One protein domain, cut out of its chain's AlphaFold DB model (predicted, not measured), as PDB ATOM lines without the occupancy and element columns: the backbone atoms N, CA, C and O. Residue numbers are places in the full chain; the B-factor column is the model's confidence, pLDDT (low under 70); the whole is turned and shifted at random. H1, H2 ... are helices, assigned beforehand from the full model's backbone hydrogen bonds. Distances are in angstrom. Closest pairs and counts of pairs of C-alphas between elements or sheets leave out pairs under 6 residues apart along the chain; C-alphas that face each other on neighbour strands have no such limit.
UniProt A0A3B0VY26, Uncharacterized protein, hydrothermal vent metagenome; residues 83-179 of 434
ATOM      1  N   MET A  83     167.779 161.999 172.053       87.44
ATOM      2  CA  MET A  83     167.638 162.091 173.515       87.44
ATOM      3  C   MET A  83     168.890 162.619 174.245       87.44
ATOM      4  O   MET A  83     168.769 163.312 175.258       87.44
ATOM      5  N   ALA A  84     170.103 162.328 173.770       88.25
ATOM      6  CA  ALA A  84     171.323 162.851 174.385       88.25
ATOM      7  C   ALA A  84     171.419 164.374 174.236       88.25
ATOM      8  O   ALA A  84     171.784 165.060 175.191       88.25
ATOM      9  N   ILE A  85     171.038 164.910 173.074       91.19
ATOM     10  CA  ILE A  85     171.004 166.358 172.841       91.19
ATOM     11  C   ILE A  85     169.953 167.013 173.762       91.19
ATOM     12  O   ILE A  85     170.180 168.114 174.262       91.19
ATOM     13  N   TYR A  86     168.856 166.314 174.083       89.06
ATOM     14  CA  TYR A  86     167.776 166.811 174.963       89.06
ATOM     15  C   TYR A  86     168.316 167.102 176.353       89.06
ATOM     16  O   TYR A  86     168.114 168.167 176.938       89.06
ATOM     17  N   ARG A  87     169.022 166.099 176.879       86.19
ATOM     18  CA  ARG A  87     169.595 166.113 178.217       86.19
ATOM     19  C   ARG A  87     170.639 167.213 178.326       86.19
ATOM     20  O   ARG A  87     170.643 167.937 179.313       86.19
ATOM     21  N   ASP A  88     171.442 167.406 177.284       89.50
ATOM     22  CA  ASP A  88     172.398 168.509 177.215       89.50
ATOM     23  C   ASP A  88     171.732 169.878 177.137       89.50
ATOM     24  O   ASP A  88     172.225 170.818 177.754       89.50
ATOM     25  N   ILE A  89     170.616 170.015 176.413       88.75
ATOM     26  CA  ILE A  89     169.836 171.258 176.409       88.75
ATOM     27  C   ILE A  89     169.366 171.573 177.828       88.75
ATOM     28  O   ILE A  89     169.505 172.715 178.266       88.75
ATOM     29  N   ASN A  90     168.846 170.584 178.556       84.56
ATOM     30  CA  ASN A  90     168.398 170.784 179.932       84.56
ATOM     31  C   ASN A  90     169.565 171.107 180.874       84.56
ATOM     32  O   ASN A  90     169.503 172.112 181.578       84.56
ATOM     33  N   LEU A  91     170.684 170.384 180.783       85.12
ATOM     34  CA  LEU A  91     171.894 170.712 181.542       85.12
ATOM     35  C   LEU A  91     172.411 172.126 181.212       85.12
ATOM     36  O   LEU A  91     172.809 172.872 182.101       85.12
ATOM     37  N   ALA A  92     172.367 172.544 179.945       88.38
ATOM     38  CA  ALA A  92     172.774 173.885 179.535       88.38
ATOM     39  C   ALA A  92     171.835 174.989 180.056       88.38
ATOM     40  O   ALA A  92     172.306 176.108 180.289       88.38
ATOM     41  N   LYS A  93     170.536 174.705 180.247       84.31
ATOM     42  CA  LYS A  93     169.606 175.622 180.933       84.31
ATOM     43  C   LYS A  93     170.050 175.816 182.385       84.31
ATOM     44  O   LYS A  93     170.195 176.964 182.810       84.31
ATOM     45  N   ASP A  94     170.372 174.730 183.085       80.88
ATOM     46  CA  ASP A  94     170.839 174.767 184.478       80.88
ATOM     47  C   ASP A  94     172.192 175.478 184.611       80.88
ATOM     48  O   ASP A  94     172.407 176.268 185.529       80.88
ATOM     49  N   CYS A  95     173.096 175.280 183.648       85.88
ATOM     50  CA  CYS A  95     174.393 175.956 183.590       85.88
ATOM     51  C   CYS A  95     174.310 177.442 183.181       85.88
ATOM     52  O   CYS A  95     175.305 178.164 183.281       85.88
ATOM     53  N   SER A  96     173.155 177.937 182.713       83.31
ATOM     54  CA  SER A  96     173.010 179.300 182.177       83.31
ATOM     55  C   SER A  96     173.455 180.415 183.141       83.31
ATOM     56  O   SER A  96     174.159 181.328 182.688       83.31
ATOM     57  N   PRO A  97     173.126 180.379 184.452       79.81
ATOM     58  CA  PRO A  97     173.613 181.372 185.410       79.81
ATOM     59  C   PRO A  97     175.139 181.359 185.542       79.81
ATOM     60  O   PRO A  97     175.763 182.420 185.471       79.81
ATOM     61  N   PHE A  98     175.745 180.170 185.661       84.50
ATOM     62  CA  PHE A  98     177.200 180.014 185.719       84.50
ATOM     63  C   PHE A  98     177.850 180.601 184.471       84.50
ATOM     64  O   PHE A  98     178.742 181.443 184.568       84.50
ATOM     65  N   TYR A  99     177.363 180.221 183.291       85.00
ATOM     66  CA  TYR A  99     177.951 180.693 182.054       85.00
ATOM     67  C   TYR A  99     177.869 182.212 181.878       85.00
ATOM     68  O   TYR A  99     178.830 182.835 181.424       85.00
ATOM     69  N   ARG A 100     176.736 182.816 182.258       81.56
ATOM     70  CA  ARG A 100     176.545 184.270 182.232       81.56
ATOM     71  C   ARG A 100     177.575 184.971 183.113       81.56
ATOM     72  O   ARG A 100     178.245 185.887 182.640       81.56
ATOM     73  N   ASN A 101     177.731 184.521 184.355       81.06
ATOM     74  CA  ASN A 101     178.654 185.129 185.314       81.06
ATOM     75  C   ASN A 101     180.120 184.908 184.913       81.06
ATOM     76  O   ASN A 101     180.935 185.833 184.962       81.06
ATOM     77  N   HIS A 102     180.445 183.709 184.430       79.69
ATOM     78  CA  HIS A 102     181.768 183.380 183.906       79.69
ATOM     79  C   HIS A 102     182.130 184.245 182.691       79.69
ATOM     80  O   HIS A 102     183.269 184.686 182.564       79.69
ATOM     81  N   HIS A 103     181.174 184.536 181.805       77.06
ATOM     82  CA  HIS A 103     181.389 185.443 180.675       77.06
ATOM     83  C   HIS A 103     181.537 186.906 181.125       77.06
ATOM     84  O   HIS A 103     182.491 187.573 180.738       77.06
ATOM     85  N   GLN A 104     180.626 187.407 181.971       77.69
ATOM     86  CA  GLN A 104     180.632 188.800 182.451       77.69
ATOM     87  C   GLN A 104     181.915 189.187 183.196       77.69
ATOM     88  O   GLN A 104     182.325 190.342 183.161       77.69
ATOM     89  N   THR A 105     182.562 188.224 183.846       75.94
ATOM     90  CA  THR A 105     183.817 188.423 184.587       75.94
ATOM     91  C   THR A 105     185.067 188.045 183.781       75.94
ATOM     92  O   THR A 105     186.161 188.008 184.345       75.94
ATOM     93  N   LEU A 106     184.933 187.758 182.478       72.62
ATOM     94  CA  LEU A 106     186.034 187.332 181.601       72.62
ATOM     95  C   LEU A 106     186.809 186.124 182.162       72.62
ATOM     96  O   LEU A 106     188.037 186.097 182.163       72.62
ATOM     97  N   GLY A 107     186.084 185.139 182.698       69.25
ATOM     98  CA  GLY A 107     186.654 183.922 183.284       69.25
ATOM     99  C   GLY A 107     187.226 184.082 184.693       69.25
ATOM    100  O   GLY A 107     187.740 183.116 185.243       69.25
ATOM    101  N   LYS A 108     187.106 185.261 185.313       78.25
ATOM    102  CA  LYS A 108     187.516 185.498 186.710       78.25
ATOM    103  C   LYS A 108     186.404 185.202 187.724       78.25
ATOM    104  O   LYS A 108     186.479 185.656 188.863       78.25
ATOM    105  N   TYR A 109     185.346 184.505 187.314       82.25
ATOM    106  CA  TYR A 109     184.219 184.204 188.189       82.25
ATOM    107  C   TYR A 109     184.630 183.191 189.253       82.25
ATOM    108  O   TYR A 109     184.910 182.039 188.936       82.25
ATOM    109  N   ASN A 110     184.624 183.617 190.514       87.69
ATOM    110  CA  ASN A 110     184.786 182.730 191.656       87.69
ATOM    111  C   ASN A 110     183.410 182.189 192.074       87.69
ATOM    112  O   ASN A 110     182.679 182.827 192.839       87.69
ATOM    113  N   HIS A 111     183.022 181.033 191.529       86.56
ATOM    114  CA  HIS A 111     181.719 180.416 191.797       86.56
ATOM    115  C   HIS A 111     181.544 180.027 193.267       86.56
ATOM    116  O   HIS A 111     180.449 180.197 193.796       86.56
ATOM    117  N   LEU A 112     182.607 179.579 193.942       88.06
ATOM    118  CA  LEU A 112     182.559 179.223 195.361       88.06
ATOM    119  C   LEU A 112     182.317 180.451 196.247       88.06
ATOM    120  O   LEU A 112     181.514 180.403 197.178       88.06
ATOM    121  N   GLU A 113     182.982 181.568 195.961       87.94
ATOM    122  CA  GLU A 113     182.746 182.825 196.677       87.94
ATOM    123  C   GLU A 113     181.329 183.347 196.437       87.94
ATOM    124  O   GLU A 113     180.627 183.663 197.394       87.94
ATOM    125  N   ALA A 114     180.862 183.354 195.184       85.00
ATOM    126  CA  ALA A 114     179.492 183.751 194.862       85.00
ATOM    127  C   ALA A 114     178.450 182.864 195.568       85.00
ATOM    128  O   ALA A 114     177.451 183.368 196.087       85.00
ATOM    129  N   PHE A 115     178.698 181.554 195.629       86.00
ATOM    130  CA  PHE A 115     177.844 180.607 196.337       86.00
ATOM    131  C   PHE A 115     177.823 180.876 197.847       86.00
ATOM    132  O   PHE A 115     176.744 181.009 198.429       86.00
ATOM    133  N   ASN A 116     178.995 181.059 198.465       85.75
ATOM    134  CA  ASN A 116     179.126 181.371 199.889       85.75
ATOM    135  C   ASN A 116     178.485 182.711 200.270       85.75
ATOM    136  O   ASN A 116     177.833 182.785 201.307       85.75
ATOM    137  N   ILE A 117     178.606 183.750 199.437       83.88
ATOM    138  CA  ILE A 117     177.909 185.029 199.650       83.88
ATOM    139  C   ILE A 117     176.393 184.800 199.686       83.88
ATOM    140  O   ILE A 117     175.698 185.336 200.553       83.88
ATOM    141  N   SER A 118     175.876 183.964 198.780       80.62
ATOM    142  CA  SER A 118     174.449 183.644 198.748       80.62
ATOM    143  C   SER A 118     173.995 182.882 200.005       80.62
ATOM    144  O   SER A 118     172.938 183.196 200.558       80.62
ATOM    145  N   LEU A 119     174.810 181.944 200.507       80.62
ATOM    146  CA  LEU A 119     174.551 181.197 201.745       80.62
ATOM    147  C   LEU A 119     174.583 182.100 202.975       80.62
ATOM    148  O   LEU A 119     173.651 182.071 203.778       80.62
ATOM    149  N   GLN A 120     175.593 182.963 203.090       79.69
ATOM    150  CA  GLN A 120     175.727 183.895 204.211       79.69
ATOM    151  C   GLN A 120     174.511 184.811 204.351       79.69
ATOM    152  O   GLN A 120     174.068 185.053 205.471       79.69
ATOM    153  N   TYR A 121     173.930 185.260 203.236       75.38
ATOM    154  CA  TYR A 121     172.716 186.077 203.257       75.38
ATOM    155  C   TYR A 121     171.497 185.344 203.852       75.38
ATOM    156  O   TYR A 121     170.593 185.995 204.371       75.38
ATOM    157  N   LYS A 122     171.450 184.004 203.789       70.56
ATOM    158  CA  LYS A 122     170.282 183.211 204.218       70.56
ATOM    159  C   LYS A 122     170.456 182.432 205.518       70.56
ATOM    160  O   LYS A 122     169.484 182.298 206.254       70.56
ATOM    161  N   SER A 123     171.636 181.878 205.781       67.50
ATOM    162  CA  SER A 123     171.865 180.956 206.904       67.50
ATOM    163  C   SER A 123     173.028 181.356 207.810       67.50
ATOM    164  O   SER A 123     173.256 180.688 208.816       67.50
ATOM    165  N   SER A 124     173.767 182.428 207.491       65.75
ATOM    166  CA  SER A 124     175.007 182.819 208.188       65.75
ATOM    167  C   SER A 124     176.072 181.707 208.240       65.75
ATOM    168  O   SER A 124     176.971 181.750 209.080       65.75
ATOM    169  N   GLN A 125     175.989 180.707 207.354       73.06
ATOM    170  CA  GLN A 125     176.891 179.555 207.298       73.06
ATOM    171  C   GLN A 125     177.703 179.549 205.998       73.06
ATOM    172  O   GLN A 125     177.268 180.063 204.968       73.06
ATOM    173  N   GLN A 126     178.902 178.968 206.059       80.06
ATOM    174  CA  GLN A 126     179.684 178.611 204.872       80.06
ATOM    175  C   GLN A 126     179.220 177.259 204.326       80.06
ATOM    176  O   GLN A 126     178.687 176.439 205.076       80.06
ATOM    177  N   ALA A 127     179.462 177.017 203.038       84.00
ATOM    178  CA  ALA A 127     179.167 175.733 202.417       84.00
ATOM    179  C   ALA A 127     179.974 174.592 203.084       84.00
ATOM    180  O   ALA A 127     181.207 174.673 203.126       84.00
ATOM    181  N   PRO A 128     179.332 173.522 203.592       88.56
ATOM    182  CA  PRO A 128     180.025 172.319 204.033       88.56
ATOM    183  C   PRO A 128     180.751 171.610 202.871       88.56
ATOM    184  O   PRO A 128     180.397 171.804 201.703       88.56
ATOM    185  N   PRO A 129     181.748 170.749 203.164       90.12
ATOM    186  CA  PRO A 129     182.607 170.140 202.142       90.12
ATOM    187  C   PRO A 129     181.869 169.374 201.036       90.12
ATOM    188  O   PRO A 129     182.288 169.413 199.884       90.12
ATOM    189  N   ASN A 130     180.765 168.700 201.362       88.00
ATOM    190  CA  ASN A 130     179.957 167.963 200.389       88.00
ATOM    191  C   ASN A 130     179.243 168.892 199.388       88.00
ATOM    192  O   ASN A 130     179.219 168.587 198.199       88.00
ATOM    193  N   GLN A 131     178.724 170.042 199.837       88.88
ATOM    194  CA  GLN A 131     178.158 171.069 198.951       88.88
ATOM    195  C   GLN A 131     179.230 171.721 198.078       88.88
ATOM    196  O   GLN A 131     178.983 171.978 196.903       88.88
ATOM    197  N   VAL A 132     180.421 171.973 198.633       90.44
ATOM    198  CA  VAL A 132     181.553 172.505 197.858       90.44
ATOM    199  C   VAL A 132     181.940 171.530 196.750       90.44
ATOM    200  O   VAL A 132     182.030 171.938 195.599       90.44
ATOM    201  N   GLN A 133     182.100 170.244 197.069       90.19
ATOM    202  CA  GLN A 133     182.433 169.226 196.074       90.19
ATOM    203  C   GLN A 133     181.361 169.131 194.978       90.19
ATOM    204  O   GLN A 133     181.689 169.209 193.799       90.19
ATOM    205  N   ALA A 134     180.080 169.063 195.355       88.69
ATOM    206  CA  ALA A 134     178.979 169.017 194.393       88.69
ATOM    207  C   ALA A 134     178.928 170.262 193.486       88.69
ATOM    208  O   ALA A 134     178.596 170.160 192.302       88.69
ATOM    209  N   LEU A 135     179.273 171.441 194.019       90.12
ATOM    210  CA  LEU A 135     179.380 172.670 193.235       90.12
ATOM    211  C   LEU A 135     180.515 172.584 192.209       90.12
ATOM    212  O   LEU A 135     180.298 172.928 191.048       90.12
ATOM    213  N   GLU A 136     181.700 172.125 192.617       90.88
ATOM    214  CA  GLU A 136     182.841 171.945 191.710       90.88
ATOM    215  C   GLU A 136     182.524 170.927 190.607       90.88
ATOM    216  O   GLU A 136     182.768 171.193 189.429       90.88
ATOM    217  N   ASP A 137     181.897 169.802 190.960       89.38
ATOM    218  CA  ASP A 137     181.490 168.777 189.997       89.38
ATOM    219  C   ASP A 137     180.473 169.331 188.992       89.38
ATOM    220  O   ASP A 137     180.597 169.112 187.782       89.38
ATOM    221  N   PHE A 138     179.502 170.124 189.455       88.25
ATOM    222  CA  PHE A 138     178.550 170.796 188.574       88.25
ATOM    223  C   PHE A 138     179.230 171.797 187.632       88.25
ATOM    224  O   PHE A 138     178.967 171.799 186.426       88.25
ATOM    225  N   VAL A 139     180.137 172.629 188.151       89.38
ATOM    226  CA  VAL A 139     180.906 173.586 187.343       89.38
ATOM    227  C   VAL A 139     181.732 172.857 186.287       89.38
ATOM    228  O   VAL A 139     181.722 173.249 185.116       89.38
ATOM    229  N   GLN A 140     182.380 171.752 186.655       90.00
ATOM    230  CA  GLN A 140     183.146 170.935 185.724       90.00
ATOM    231  C   GLN A 140     182.253 170.309 184.644       90.00
ATOM    232  O   GLN A 140     182.640 170.294 183.470       90.00
ATOM    233  N   GLN A 141     181.042 169.851 184.983       88.75
ATOM    234  CA  GLN A 141     180.052 169.392 184.000       88.75
ATOM    235  C   GLN A 141     179.670 170.517 183.028       88.75
ATOM    236  O   GLN A 141     179.691 170.314 181.811       88.75
ATOM    237  N   CYS A 142     179.405 171.725 183.534       88.94
ATOM    238  CA  CYS A 142     179.082 172.886 182.704       88.94
ATOM    239  C   CYS A 142     180.229 173.266 181.759       88.94
ATOM    240  O   CYS A 142     179.993 173.526 180.573       88.94
ATOM    241  N   LEU A 143     181.469 173.295 182.252       88.75
ATOM    242  CA  LEU A 143     182.653 173.578 181.439       88.75
ATOM    243  C   LEU A 143     182.880 172.495 180.382       88.75
ATOM    244  O   LEU A 143     183.126 172.819 179.221       88.75
ATOM    245  N   THR A 144     182.725 171.225 180.753       90.31
ATOM    246  CA  THR A 144     182.856 170.084 179.834       90.31
ATOM    247  C   THR A 144     181.817 170.159 178.718       90.31
ATOM    248  O   THR A 144     182.172 170.051 177.543       90.31
ATOM    249  N   LEU A 145     180.553 170.427 179.063       90.50
ATOM    250  CA  LEU A 145     179.476 170.614 178.092       90.50
ATOM    251  C   LEU A 145     179.779 171.770 177.134       90.50
ATOM    252  O   LEU A 145     179.675 171.609 175.917       90.50
ATOM    253  N   LYS A 146     180.205 172.922 177.671       89.19
ATOM    254  CA  LYS A 146     180.568 174.096 176.868       89.19
ATOM    255  C   LYS A 146     181.677 173.762 175.872       89.19
ATOM    256  O   LYS A 146     181.508 174.009 174.681       89.19
ATOM    257  N   SER A 147     182.780 173.188 176.350       86.75
ATOM    258  CA  SER A 147     183.925 172.816 175.515       86.75
ATOM    259  C   SER A 147     183.532 171.813 174.432       86.75
ATOM    260  O   SER A 147     183.905 171.984 173.275       86.75
ATOM    261  N   ALA A 148     182.725 170.806 174.776       88.38
ATOM    262  CA  ALA A 148     182.259 169.807 173.824       88.38
ATOM    263  C   ALA A 148     181.377 170.422 172.725       88.38
ATOM    264  O   ALA A 148     181.545 170.093 171.551       88.38
ATOM    265  N   VAL A 149     180.455 171.320 173.086       89.62
ATOM    266  CA  VAL A 149     179.581 172.006 172.121       89.62
ATOM    267  C   VAL A 149     180.384 172.944 171.224       89.62
ATOM    268  O   VAL A 149     180.197 172.924 170.013       89.62
ATOM    269  N   PHE A 150     181.318 173.715 171.785       87.50
ATOM    270  CA  PHE A 150     182.136 174.654 171.008       87.50
ATOM    271  C   PHE A 150     183.062 173.931 170.035       87.50
ATOM    272  O   PHE A 150     183.152 174.328 168.876       87.50
ATOM    273  N   PHE A 151     183.675 172.831 170.477       87.25
ATOM    274  CA  PHE A 151     184.478 171.974 169.614       87.25
ATOM    275  C   PHE A 151     183.668 171.461 168.415       87.25
ATOM    276  O   PHE A 151     184.116 171.578 167.279       87.25
ATOM    277  N   ARG A 152     182.447 170.951 168.641       87.12
ATOM    278  CA  ARG A 152     181.582 170.451 167.553       87.12
ATOM    279  C   ARG A 152     181.088 171.560 166.628       87.12
ATOM    280  O   ARG A 152     181.037 171.368 165.419       87.12
ATOM    281  N   ALA A 153     180.749 172.718 167.187       86.69
ATOM    282  CA  ALA A 153     180.271 173.869 166.428       86.69
ATOM    283  C   ALA A 153     181.401 174.651 165.731       86.69
ATOM    284  O   ALA A 153     181.117 175.627 165.042       86.69
ATOM    285  N   SER A 154     182.668 174.236 165.889       84.94
ATOM    286  CA  SER A 154     183.845 174.957 165.378       84.94
ATOM    287  C   SER A 154     183.867 176.431 165.808       84.94
ATOM    288  O   SER A 154     184.187 177.321 165.023       84.94
ATOM    289  N   ILE A 155     183.474 176.691 167.056       79.44
ATOM    290  CA  ILE A 155     183.455 178.030 167.649       79.44
ATOM    291  C   ILE A 155     184.788 178.257 168.358       79.44
ATOM    292  O   ILE A 155     185.084 177.582 169.348       79.44
ATOM    293  N   ASP A 156     185.558 179.238 167.887       71.50
ATOM    294  CA  ASP A 156     186.749 179.703 168.595       71.50
ATOM    295  C   ASP A 156     186.358 180.240 169.978       71.50
ATOM    296  O   ASP A 156     185.367 180.952 170.150       71.50
ATOM    297  N   THR A 157     187.130 179.881 171.002       62.84
ATOM    298  CA  THR A 157     186.797 180.109 172.420       62.84
ATOM    299  C   THR A 157     186.733 181.585 172.843       62.84
ATOM    300  O   THR A 157     186.369 181.872 173.985       62.84
ATOM    301  N   GLU A 158     187.050 182.513 171.940       56.84
ATOM    302  CA  GLU A 158     187.087 183.961 172.148       56.84
ATOM    303  C   GLU A 158     185.920 184.651 171.415       56.84
ATOM    304  O   GLU A 158     186.069 185.116 170.290       56.84
ATOM    305  N   PHE A 159     184.740 184.752 172.040       57.72
ATOM    306  CA  PHE A 159     183.651 185.602 171.527       57.72
ATOM    307  C   PHE A 159     183.299 186.729 172.511       57.72
ATOM    308  O   PHE A 159     183.035 186.420 173.674       57.72
ATOM    309  N   PRO A 160     183.220 188.007 172.071       49.94
ATOM    310  CA  PRO A 160     182.914 189.133 172.961       49.94
ATOM    311  C   PRO A 160     181.432 189.577 173.040       49.94
ATOM    312  O   PRO A 160     181.137 190.465 173.837       49.94
ATOM    313  N   GLU A 161     180.478 189.049 172.253       49.03
ATOM    314  CA  GLU A 161     179.277 189.861 171.912       49.03
ATOM    315  C   GLU A 161     177.863 189.262 172.069       49.03
ATOM    316  O   GLU A 161     176.893 189.890 171.642       49.03
ATOM    317  N   TYR A 162     177.643 188.133 172.748       52.28
ATOM    318  CA  TYR A 162     176.261 187.657 172.961       52.28
ATOM    319  C   TYR A 162     175.669 188.136 174.293       52.28
ATOM    320  O   TYR A 162     175.810 187.497 175.333       52.28
ATOM    321  N   LYS A 163     174.949 189.266 174.252       49.47
ATOM    322  CA  LYS A 163     174.276 189.859 175.426       49.47
ATOM    323  C   LYS A 163     173.039 189.091 175.927       49.47
ATOM    324  O   LYS A 163     172.638 189.333 177.062       49.47
ATOM    325  N   PHE A 164     172.432 188.186 175.142       44.59
ATOM    326  CA  PHE A 164     171.091 187.661 175.482       44.59
ATOM    327  C   PHE A 164     170.837 186.153 175.277       44.59
ATOM    328  O   PHE A 164     169.981 185.611 175.972       44.59
ATOM    329  N   ALA A 165     171.577 185.440 174.418       52.97
ATOM    330  CA  ALA A 165     171.427 183.987 174.239       52.97
ATOM    331  C   ALA A 165     172.757 183.272 174.493       52.97
ATOM    332  O   ALA A 165     173.775 183.637 173.910       52.97
ATOM    333  N   HIS A 166     172.761 182.267 175.374       72.75
ATOM    334  CA  HIS A 166     173.988 181.548 175.700       72.75
ATOM    335  C   HIS A 166     174.435 180.694 174.493       72.75
ATOM    336  O   HIS A 166     173.657 179.822 174.094       72.75
ATOM    337  N   PRO A 167     175.645 180.884 173.921       80.94
ATOM    338  CA  PRO A 167     176.059 180.213 172.681       80.94
ATOM    339  C   PRO A 167     175.909 178.687 172.721       80.94
ATOM    340  O   PRO A 167     175.479 178.085 171.746       80.94
ATOM    341  N   VAL A 168     176.141 178.064 173.884       88.31
ATOM    342  CA  VAL A 168     175.944 176.613 174.068       88.31
ATOM    343  C   VAL A 168     174.494 176.191 173.800       88.31
ATOM    344  O   VAL A 168     174.267 175.211 173.102       88.31
ATOM    345  N   LEU A 169     173.501 176.935 174.305       87.81
ATOM    346  CA  LEU A 169     172.085 176.614 174.082       87.81
ATOM    347  C   LEU A 169     171.674 176.825 172.624       87.81
ATOM    348  O   LEU A 169     170.851 176.072 172.109       87.81
ATOM    349  N   VAL A 170     172.222 177.851 171.968       88.50
ATOM    350  CA  VAL A 170     171.944 178.130 170.553       88.50
ATOM    351  C   VAL A 170     172.433 176.975 169.685       88.50
ATOM    352  O   VAL A 170     171.661 176.451 168.884       88.50
ATOM    353  N   GLU A 171     173.675 176.538 169.884       90.94
ATOM    354  CA  GLU A 171     174.247 175.445 169.097       90.94
ATOM    355  C   GLU A 171     173.586 174.098 169.395       90.94
ATOM    356  O   GLU A 171     173.238 173.381 168.461       90.94
ATOM    357  N   LEU A 172     173.291 173.786 170.661       92.06
ATOM    358  CA  LEU A 172     172.553 172.564 171.004       92.06
ATOM    359  C   LEU A 172     171.154 172.529 170.375       92.06
ATOM    360  O   LEU A 172     170.705 171.474 169.940       92.06
ATOM    361  N   ARG A 173     170.459 173.670 170.285       91.12
ATOM    362  CA  ARG A 173     169.148 173.747 169.614       91.12
ATOM    363  C   ARG A 173     169.252 173.551 168.103       91.12
ATOM    364  O   ARG A 173     168.352 172.950 167.521       91.12
ATOM    365  N   LYS A 174     170.324 174.034 167.466       90.38
ATOM    366  CA  LYS A 174     170.597 173.742 166.049       90.38
ATOM    367  C   LYS A 174     170.886 172.254 165.848       90.38
ATOM    368  O   LYS A 174     170.309 171.652 164.951       90.38
ATOM    369  N   GLU A 175     171.727 171.668 166.703       91.62
ATOM    370  CA  GLU A 175     172.046 170.232 166.697       91.62
ATOM    371  C   GLU A 175     170.762 169.397 166.839       91.62
ATOM    372  O   GLU A 175     170.497 168.524 166.019       91.62
ATOM    373  N   TRP A 176     169.901 169.754 167.799       92.25
ATOM    374  CA  TRP A 176     168.591 169.135 168.014       92.25
ATOM    375  C   TRP A 176     167.692 169.214 166.781       92.25
ATOM    376  O   TRP A 176     167.142 168.204 166.353       92.25
ATOM    377  N   HIS A 177     167.558 170.404 166.186       90.62
ATOM    378  CA  HIS A 177     166.710 170.612 165.012       90.62
ATOM    379  C   HIS A 177     167.150 169.782 163.799       90.62
ATOM    380  O   HIS A 177     166.311 169.367 163.003       90.62
ATOM    381  N   ASN A 178     168.455 169.536 163.673       91.12
ATOM    382  CA  ASN A 178     169.028 168.754 162.582       91.12
ATOM    383  C   ASN A 178     169.065 167.244 162.877       91.12
ATOM    384  O   ASN A 178     169.270 166.452 161.958       91.12
ATOM    385  N   SER A 179     168.878 166.840 164.135       91.19
ATOM    386  CA  SER A 179     168.852 165.434 164.540       91.19
ATOM    387  C   SER A 179     167.517 164.761 164.203       91.19
ATOM    388  O   SER A 179     166.477 165.416 164.122       91.19
TER     389      SER A 179
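What this domain is: This is residues 83 to 179 of the 434 residues of an uncharacterized protein of hydrothermal vent metagenome (UniProt A0A3B0VY26). One long helix, H4, runs along most of the length of this domain, and four shorter helices lie over one side of it: H1 and H5 side by side, running opposite ways, towards its last residues, H2 crosswise over its middle, and H3 near its first residues without touching it. A long loop, residues 154 to 166, leads from the end of H4 back to H5. The printed part has 97 residues with five named helices, H1 to H5 in order, and no named strand; the class is all helix. It is only just compact, close to loose, with a radius of gyration of the C-alphas of 15.0 A, and elongated, spanning 48 by 30 by 19 A.

Where its parts are: Find C-alpha 83 at (167.638, 162.091, 173.515); H1 runs from there to residue 94, 17.1 A. H2 is residues 96 to 104, 12.2 A, and H3 residues 111 to 123, 18.0 A. At C-alpha 129, (182.607, 170.140, 202.142), H4 begins and runs 36.0 A to residue 153. H5, residues 167 to 178, 16.8 A, ends at C-alpha 178, (169.028, 168.754, 162.582).

How they stand to each other: Start at the hub, H4, which touches three helices; the helix packing is mostly crossed, with one of four touching pairs at a shallow tilt. H1 touches it with residues 88 to 92 alone, closest at the C-alphas of Ala 92 and Cys 142, 7.1 A, at a steep tilt of 57 degrees. H5 touches it at the C-alphas of Lys 146 and Val 168, its closest pair, 6.0 A. H2 only just touches H4, with 3 pairs of C-alphas within 8 A, the closest Phe 98 and Val 139, 7.6 A, about perpendicular at 77 degrees. H1 and H5 touch at a shallow tilt of 22 degrees, opposite ways; their closest C-alphas, Ile 85 and Trp 176, are 6.1 A apart. H3 is close to H4 but not clearly touching, and apart from H1 and H5. Every O i to N i+4 pair is within hydrogen-bond range in H1, H2, H4 and H5, and 8 of 9 in H3.

The domain as a whole: Look at Ser 124 and Asn 178 for the two C-alphas farthest apart, 48.1 A. The printed part has no cut, and the link from H4 to H5 is long. The pLDDT is under 70 at residue 107, residues 123 to 124 and residues 157 to 165.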